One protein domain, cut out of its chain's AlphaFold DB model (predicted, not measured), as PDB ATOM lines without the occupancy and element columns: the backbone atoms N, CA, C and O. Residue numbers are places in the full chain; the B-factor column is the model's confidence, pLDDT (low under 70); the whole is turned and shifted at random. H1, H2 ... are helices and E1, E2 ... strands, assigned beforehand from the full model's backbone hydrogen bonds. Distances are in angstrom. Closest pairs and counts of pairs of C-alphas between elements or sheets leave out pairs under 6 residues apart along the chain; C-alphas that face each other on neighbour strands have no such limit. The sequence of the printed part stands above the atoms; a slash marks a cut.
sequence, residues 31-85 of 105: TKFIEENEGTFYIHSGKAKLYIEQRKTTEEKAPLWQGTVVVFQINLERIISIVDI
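This is residues 31 to 85 of the 105 residues of an uncharacterized protein of Planctomycetes bacterium RBG_16_43_13 (UniProt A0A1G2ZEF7). A long, twisted two-strand ribbon folds back on itself: E1 runs out and returns, and E2 wraps round the outside of that loop, with the small helices H1 and H2 by the end away from the bends. The printed part has 55 residues, with H1, E1, E2 and H2 in that order along the chain. The sheet, E1 - E2, is antiparallel, and the class is mixed, helices and strands. The whole is loose, with a radius of gyration of the C-alphas of 12.7 A, and is a rod spanning 37 by 18 by 18 A.

Find C-alpha 40 at (-23.312, 32.642, -34.219), where E1, residues 40 to 53, begins; it bends by 173 degrees at residue 47, and its first and last C-alphas are 4.8 A apart. E2, residues 56 to 73, bends by 156 degrees at residue 61 and measures 14.7 A from first to last C-alpha. Look before E1 for H1, residues 31 to 37, 9.8 A long. H2, residues 82 to 85, is 5.1 A long and ends at C-alpha 85, (-26.059, 43.813, -46.655).

E1 and E2 form a hairpin; look for N 42 and O 71, 2.9 A apart, and N 58 and O 51, 2.8 A apart, within hydrogen-bond range. The closest C-alphas of H1 and E1, those of Ile 34 and Thr 40, are 6.3 A apart. H1 and E2 are near each other, with 7 pairs of C-alphas within 10 A. H1 and H2 only just touch, with 3 pairs of C-alphas within 8 A, the closest being Lys 32 and Ile 85 at 7.1 A. E1 and H2 are apart. In H1 every O i to N i+4 pair is within hydrogen-bond range; H2 is too short for such a pair.

The C-alphas farthest apart, those of Pro 63 and Val 83, are 38.1 A apart. The printed part has no cut. The links from H1 to E1 and from E1 to E2 are tight, and that from E2 to H2, with 8 residues, is short. The mean pLDDT of the printed part is 92.0, and no printed residue is under 70.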
ATOM      1  N   THR A  31     -19.744  40.486 -38.768       89.81
ATOM      2  CA  THR A  31     -20.818  40.656 -37.784       89.81
ATOM      3  C   THR A  31     -22.162  40.854 -38.481       89.81
ATOM      4  O   THR A  31     -23.124  40.168 -38.150       89.81
ATOM      5  N   LYS A  32     -22.235  41.722 -39.501       91.31
ATOM      6  CA  LYS A  32     -23.481  41.959 -40.256       91.31
ATOM      7  C   LYS A  32     -23.940  40.744 -41.043       91.31
ATOM      8  O   LYS A  32     -25.130  40.441 -41.057       91.31
ATOM      9  N   PHE A  33     -23.001  40.007 -41.623       92.31
ATOM     10  CA  PHE A  33     -23.283  38.725 -42.254       92.31
ATOM     11  C   PHE A  33     -23.913  37.736 -41.267       92.31
ATOM     12  O   PHE A  33     -24.966  37.175 -41.554       92.31
ATOM     13  N   ILE A  34     -23.303  37.549 -40.093       92.44
ATOM     14  CA  ILE A  34     -23.777  36.595 -39.081       92.44
ATOM     15  C   ILE A  34     -25.140  37.015 -38.510       92.44
ATOM     16  O   ILE A  34     -26.013  36.167 -38.338       92.44
ATOM     17  N   GLU A  35     -25.354  38.315 -38.283       91.44
ATOM     18  CA  GLU A  35     -26.636  38.871 -37.827       91.44
ATOM     19  C   GLU A  35     -27.791  38.596 -38.808       91.44
ATOM     20  O   GLU A  35     -28.897  38.278 -38.368       91.44
ATOM     21  N   GLU A  36     -27.561  38.726 -40.120       91.94
ATOM     22  CA  GLU A  36     -28.594  38.492 -41.146       91.94
ATOM     23  C   GLU A  36     -28.749  37.010 -41.519       91.94
ATOM     24  O   GLU A  36     -29.834  36.573 -41.914       91.94
ATOM     25  N   ASN A  37     -27.681  36.223 -41.367       93.38
ATOM     26  CA  ASN A  37     -27.705  34.772 -41.534       93.38
ATOM     27  C   ASN A  37     -28.324  34.044 -40.326       93.38
ATOM     28  O   ASN A  37     -28.547  32.842 -40.411       93.38
ATOM     29  N   GLU A  38     -28.625  34.746 -39.227       92.69
ATOM     30  CA  GLU A  38     -29.075  34.145 -37.957       92.69
ATOM     31  C   GLU A  38     -28.064  33.113 -37.419       92.69
ATOM     32  O   GLU A  38     -28.426  32.098 -36.823       92.69
ATOM     33  N   GLY A  39     -26.779  33.371 -37.668       93.38
ATOM     34  CA  GLY A  39     -25.672  32.545 -37.212       93.38
ATOM     35  C   GLY A  39     -25.169  32.931 -35.822       93.38
ATOM     36  O   GLY A  39     -25.734  33.786 -35.130       93.38
ATOM     37  N   THR A  40     -24.032  32.342 -35.460       95.06
ATOM     38  CA  THR A  40     -23.312  32.642 -34.219       95.06
ATOM     39  C   THR A  40     -21.868  33.001 -34.527       95.06
ATOM     40  O   THR A  40     -21.215  32.380 -35.369       95.06
ATOM     41  N   PHE A  41     -21.348  33.991 -33.815       95.25
ATOM     42  CA  PHE A  41     -19.960  34.406 -33.904       95.25
ATOM     43  C   PHE A  41     -19.340  34.548 -32.521       95.25
ATOM     44  O   PHE A  41     -19.946  35.086 -31.600       95.25
ATOM     45  N   TYR A  42     -18.113  34.064 -32.383       94.12
ATOM     46  CA  TYR A  42     -17.367  34.100 -31.137       94.12
ATOM     47  C   TYR A  42     -15.908  34.449 -31.403       94.12
ATOM     48  O   TYR A  42     -15.257  33.822 -32.240       94.12
ATOM     49  N   ILE A  43     -15.376  35.405 -30.645       94.25
ATOM     50  CA  ILE A  43     -13.940  35.667 -30.555       94.25
ATOM     51  C   ILE A  43     -13.512  35.538 -29.102       94.25
ATOM     52  O   ILE A  43     -14.129  36.116 -28.212       94.25
ATOM     53  N   HIS A  44     -12.393  34.863 -28.877       94.50
ATOM     54  CA  HIS A  44     -11.647  34.908 -27.628       94.50
ATOM     55  C   HIS A  44     -10.235  35.399 -27.919       94.50
ATOM     56  O   HIS A  44      -9.504  34.745 -28.659       94.50
ATOM     57  N   SER A  45      -9.828  36.516 -27.317       94.00
ATOM     58  CA  SER A  45      -8.448  36.997 -27.394       94.00
ATOM     59  C   SER A  45      -7.983  37.537 -26.045       94.00
ATOM     60  O   SER A  45      -8.637  38.385 -25.430       94.00
ATOM     61  N   GLY A  46      -6.850  37.036 -25.550       94.44
ATOM     62  CA  GLY A  46      -6.317  37.453 -24.256       94.44
ATOM     63  C   GLY A  46      -7.290  37.165 -23.107       94.44
ATOM     64  O   GLY A  46      -7.546  36.010 -22.800       94.44
ATOM     65  N   LYS A  47      -7.794  38.212 -22.439       93.44
ATOM     66  CA  LYS A  47      -8.747  38.113 -21.306       93.44
ATOM     67  C   LYS A  47     -10.165  38.561 -21.668       93.44
ATOM     68  O   LYS A  47     -10.973  38.818 -20.772       93.44
ATOM     69  N   ALA A  48     -10.448  38.719 -22.956       92.62
ATOM     70  CA  ALA A  48     -11.726  39.194 -23.453       92.62
ATOM     71  C   ALA A  48     -12.341  38.160 -24.393       92.62
ATOM     72  O   ALA A  48     -11.641  37.492 -25.162       92.62
ATOM     73  N   LYS A  49     -13.666  38.059 -24.336       93.50
ATOM     74  CA  LYS A  49     -14.457  37.343 -25.327       93.50
ATOM     75  C   LYS A  49     -15.579  38.235 -25.852       93.50
ATOM     76  O   LYS A  49     -16.192  38.981 -25.090       93.50
ATOM     77  N   LEU A  50     -15.826  38.123 -27.150       91.62
ATOM     78  CA  LEU A  50     -16.933  38.729 -27.874       91.62
ATOM     79  C   LEU A  50     -17.819  37.596 -28.384       91.62
ATOM     80  O   LEU A  50     -17.314  36.624 -28.945       91.62
ATOM     81  N   TYR A  51     -19.125  37.716 -28.192       93.19
ATOM     82  CA  TYR A  51     -20.104  36.741 -28.649       93.19
ATOM     83  C   TYR A  51     -21.270  37.450 -29.329       93.19
ATOM     84  O   TYR A  51     -21.786  38.434 -28.801       93.19
ATOM     85  N   ILE A  52     -21.673  36.960 -30.495       90.50
ATOM     86  CA  ILE A  52     -22.790  37.484 -31.275       90.50
ATOM     87  C   ILE A  52     -23.713  36.323 -31.612       90.50
ATOM     88  O   ILE A  52     -23.305  35.366 -32.264       90.50
ATOM     89  N   GLU A  53     -24.959  36.423 -31.171       90.62
ATOM     90  CA  GLU A  53     -26.016  35.446 -31.430       90.62
ATOM     91  C   GLU A  53     -27.347  36.190 -31.487       90.62
ATOM     92  O   GLU A  53     -27.580  37.100 -30.691       90.62
ATOM     93  N   GLN A  54     -28.224  35.830 -32.430       82.50
ATOM     94  CA  GLN A  54     -29.576  36.406 -32.534       82.50
ATOM     95  C   GLN A  54     -29.588  37.951 -32.505       82.50
ATOM     96  O   GLN A  54     -30.434  38.571 -31.861       82.50
ATOM     97  N   ARG A  55     -28.627  38.589 -33.193       81.00
ATOM     98  CA  ARG A  55     -28.450  40.058 -33.246       81.00
ATOM     99  C   ARG A  55     -28.093  40.723 -31.913       81.00
ATOM    100  O   ARG A  55     -28.174  41.943 -31.790       81.00
ATOM    101  N   LYS A  56     -27.682  39.943 -30.918       85.38
ATOM    102  CA  LYS A  56     -27.185  40.441 -29.642       85.38
ATOM    103  C   LYS A  56     -25.677  40.267 -29.573       85.38
ATOM    104  O   LYS A  56     -25.176  39.148 -29.623       85.38
ATOM    105  N   THR A  57     -24.982  41.376 -29.366       87.25
ATOM    106  CA  THR A  57     -23.545  41.402 -29.093       87.25
ATOM    107  C   THR A  57     -23.308  41.430 -27.590       87.25
ATOM    108  O   THR A  57     -23.883  42.254 -26.879       87.25
ATOM    109  N   THR A  58     -22.474  40.519 -27.097       91.00
ATOM    110  CA  THR A  58     -22.106  40.404 -25.685       91.00
ATOM    111  C   THR A  58     -20.588  40.394 -25.553       91.00
ATOM    112  O   THR A  58     -19.904  39.600 -26.196       91.00
ATOM    113  N   GLU A  59     -20.070  41.272 -24.701       91.50
ATOM    114  CA  GLU A  59     -18.654  41.353 -24.351       91.50
ATOM    115  C   GLU A  59     -18.466  40.954 -22.893       91.50
ATOM    116  O   GLU A  59     -19.145  41.457 -21.998       91.50
ATOM    117  N   GLU A  60     -17.531  40.045 -22.639       92.94
ATOM    118  CA  GLU A  60     -17.299  39.505 -21.305       92.94
ATOM    119  C   GLU A  60     -15.807  39.284 -21.049       92.94
ATOM    120  O   GLU A  60     -15.003  39.052 -21.957       92.94
ATOM    121  N   LYS A  61     -15.434  39.294 -19.766       93.50
ATOM    122  CA  LYS A  61     -14.110  38.833 -19.343       93.50
ATOM    123  C   LYS A  61     -14.026  37.311 -19.483       93.50
ATOM    124  O   LYS A  61     -14.990  36.598 -19.203       93.50
ATOM    125  N   ALA A  62     -12.858  36.816 -19.871       91.25
ATOM    126  CA  ALA A  62     -12.575  35.394 -20.035       91.25
ATOM    127  C   ALA A  62     -11.240  35.010 -19.366       91.25
ATOM    128  O   ALA A  62     -10.408  35.890 -19.107       91.25
ATOM    129  N   PRO A  63     -11.016  33.714 -19.062       93.12
ATOM    130  CA  PRO A  63      -9.692  33.216 -18.694       93.12
ATOM    131  C   PRO A  63      -8.646  33.624 -19.733       93.12
ATOM    132  O   PRO A  63      -8.971  33.733 -20.906       93.12
ATOM    133  N   LEU A  64      -7.397  33.839 -19.315       93.38
ATOM    134  CA  LEU A  64      -6.338  34.228 -20.245       93.38
ATOM    135  C   LEU A  64      -6.100  33.129 -21.296       93.38
ATOM    136  O   LEU A  64      -5.685  32.027 -20.943       93.38
ATOM    137  N   TRP A  65      -6.268  33.467 -22.571       91.31
ATOM    138  CA  TRP A  65      -5.850  32.661 -23.714       91.31
ATOM    139  C   TRP A  65      -4.647  33.299 -24.413       91.31
ATOM    140  O   TRP A  65      -4.634  34.498 -24.698       91.31
ATOM    141  N   GLN A  66      -3.619  32.497 -24.701       93.06
ATOM    142  CA  GLN A  66      -2.455  32.952 -25.461       93.06
ATOM    143  C   GLN A  66      -2.731  32.815 -26.960       93.06
ATOM    144  O   GLN A  66      -2.498  31.769 -27.560       93.06
ATOM    145  N   GLY A  67      -3.258  33.887 -27.551       92.75
ATOM    146  CA  GLY A  67      -3.589  33.979 -28.972       92.75
ATOM    147  C   GLY A  67      -4.999  34.512 -29.193       92.75
ATOM    148  O   GLY A  67      -5.568  35.176 -28.323       92.75
ATOM    149  N   THR A  68      -5.569  34.177 -30.349       93.69
ATOM    150  CA  THR A  68      -6.946  34.519 -30.704       93.69
ATOM    151  C   THR A  68      -7.634  33.291 -31.284       93.69
ATOM    152  O   THR A  68      -7.112  32.676 -32.211       93.69
ATOM    153  N   VAL A  69      -8.795  32.930 -30.743       93.94
ATOM    154  CA  VAL A  69      -9.694  31.924 -31.319       93.94
ATOM    155  C   VAL A  69     -10.898  32.645 -31.892       93.94
ATOM    156  O   VAL A  69     -11.476  33.505 -31.230       93.94
ATOM    157  N   VAL A  70     -11.268  32.276 -33.112       92.75
ATOM    158  CA  VAL A  70     -12.443  32.799 -33.804       92.75
ATOM    159  C   VAL A  70     -13.293  31.620 -34.253       92.75
ATOM    160  O   VAL A  70     -12.775  30.684 -34.862       92.75
ATOM    161  N   VAL A  71     -14.585  31.652 -33.941       94.12
ATOM    162  CA  VAL A  71     -15.550  30.619 -34.325       94.12
ATOM    163  C   VAL A  71     -16.724  31.278 -35.032       94.12
ATOM    164  O   VAL A  71     -17.265  32.278 -34.561       94.12
ATOM    165  N   PHE A  72     -17.124  30.673 -36.148       93.25
ATOM    166  CA  PHE A  72     -18.306  31.041 -36.912       93.25
ATOM    167  C   PHE A  72     -19.216  29.832 -37.035       93.25
ATOM    168  O   PHE A  72     -18.767  28.737 -37.377       93.25
ATOM    169  N   GLN A  73     -20.498  30.059 -36.817       94.69
ATOM    170  CA  GLN A  73     -21.551  29.126 -37.155       94.69
ATOM    171  C   GLN A  73     -22.496  29.828 -38.116       94.69
ATOM    172  O   GLN A  73     -23.037  30.886 -37.801       94.69
ATOM    173  N   ILE A  74     -22.678  29.225 -39.285       93.81
ATOM    174  CA  ILE A  74     -23.541  29.742 -40.342       93.81
ATOM    175  C   ILE A  74     -24.763  28.839 -40.493       93.81
ATOM    176  O   ILE A  74     -24.648  27.612 -40.458       93.81
ATOM    177  N   ASN A  75     -25.933  29.445 -40.663       93.38
ATOM    178  CA  ASN A  75     -27.159  28.746 -41.005       93.38
ATOM    179  C   ASN A  75     -27.210  28.535 -42.524       93.38
ATOM    180  O   ASN A  75     -27.352  29.488 -43.291       93.38
ATOM    181  N   LEU A  76     -27.096  27.278 -42.958       93.94
ATOM    182  CA  LEU A  76     -27.090  26.915 -44.378       93.94
ATOM    183  C   LEU A  76     -28.482  26.959 -45.027       93.94
ATOM    184  O   LEU A  76     -28.578  26.997 -46.251       93.94
ATOM    185  N   GLU A  77     -29.555  26.967 -44.233       96.00
ATOM    186  CA  GLU A  77     -30.935  27.061 -44.727       96.00
ATOM    187  C   GLU A  77     -31.352  28.518 -44.986       96.00
ATOM    188  O   GLU A  77     -32.338  28.785 -45.676       96.00
ATOM    189  N   ARG A  78     -30.583  29.481 -44.462       91.62
ATOM    190  CA  ARG A  78     -30.850  30.910 -44.598       91.62
ATOM    191  C   ARG A  78     -30.097  31.492 -45.793       91.62
ATOM    192  O   ARG A  78     -28.906  31.788 -45.719       91.62
ATOM    193  N   ILE A  79     -30.820  31.726 -46.886       92.06
ATOM    194  CA  ILE A  79     -30.292  32.446 -48.051       92.06
ATOM    195  C   ILE A  79     -30.182  33.934 -47.707       92.06
ATOM    196  O   ILE A  79     -31.166  34.559 -47.313       92.06
ATOM    197  N   ILE A  80     -28.992  34.500 -47.888       92.19
ATOM    198  CA  ILE A  80     -28.715  35.922 -47.674       92.19
ATOM    199  C   ILE A  80     -28.131  36.552 -48.938       92.19
ATOM    200  O   ILE A  80     -27.353  35.927 -49.659       92.19
ATOM    201  N   SER A  81     -28.497  37.805 -49.202       91.12
ATOM    202  CA  SER A  81     -27.911  38.612 -50.271       91.12
ATOM    203  C   SER A  81     -26.799  39.474 -49.687       91.12
ATOM    204  O   SER A  81     -27.054  40.404 -48.924       91.12
ATOM    205  N   ILE A  82     -25.551  39.178 -50.055       87.31
ATOM    206  CA  ILE A  82     -24.397  39.998 -49.653       87.31
ATOM    207  C   ILE A  82     -24.562  41.436 -50.171       87.31
ATOM    208  O   ILE A  82     -24.264  42.386 -49.454       87.31
ATOM    209  N   VAL A  83     -25.103  41.599 -51.382       89.00
ATOM    210  CA  VAL A  83     -25.369  42.910 -51.993       89.00
ATOM    211  C   VAL A  83     -26.340  43.730 -51.143       89.00
ATOM    212  O   VAL A  83     -26.112  44.919 -50.939       89.00
ATOM    213  N   ASP A  84     -27.378  43.102 -50.588       90.31
ATOM    214  CA  ASP A  84     -28.358  43.799 -49.746       90.31
ATOM    215  C   ASP A  84     -27.720  44.263 -48.431       90.31
ATOM    216  O   ASP A  84     -27.996  45.369 -47.966       90.31
ATOM    217  N   ILE A  85     -26.823  43.451 -47.857       88.62
ATOM    218  CA  ILE A  85     -26.059  43.813 -46.655       88.62
ATOM    219  C   ILE A  85     -25.174  45.031 -46.942       88.62
ATOM    220  O   ILE A  85     -25.206  46.000 -46.183       88.62
TER     221      ILE A  85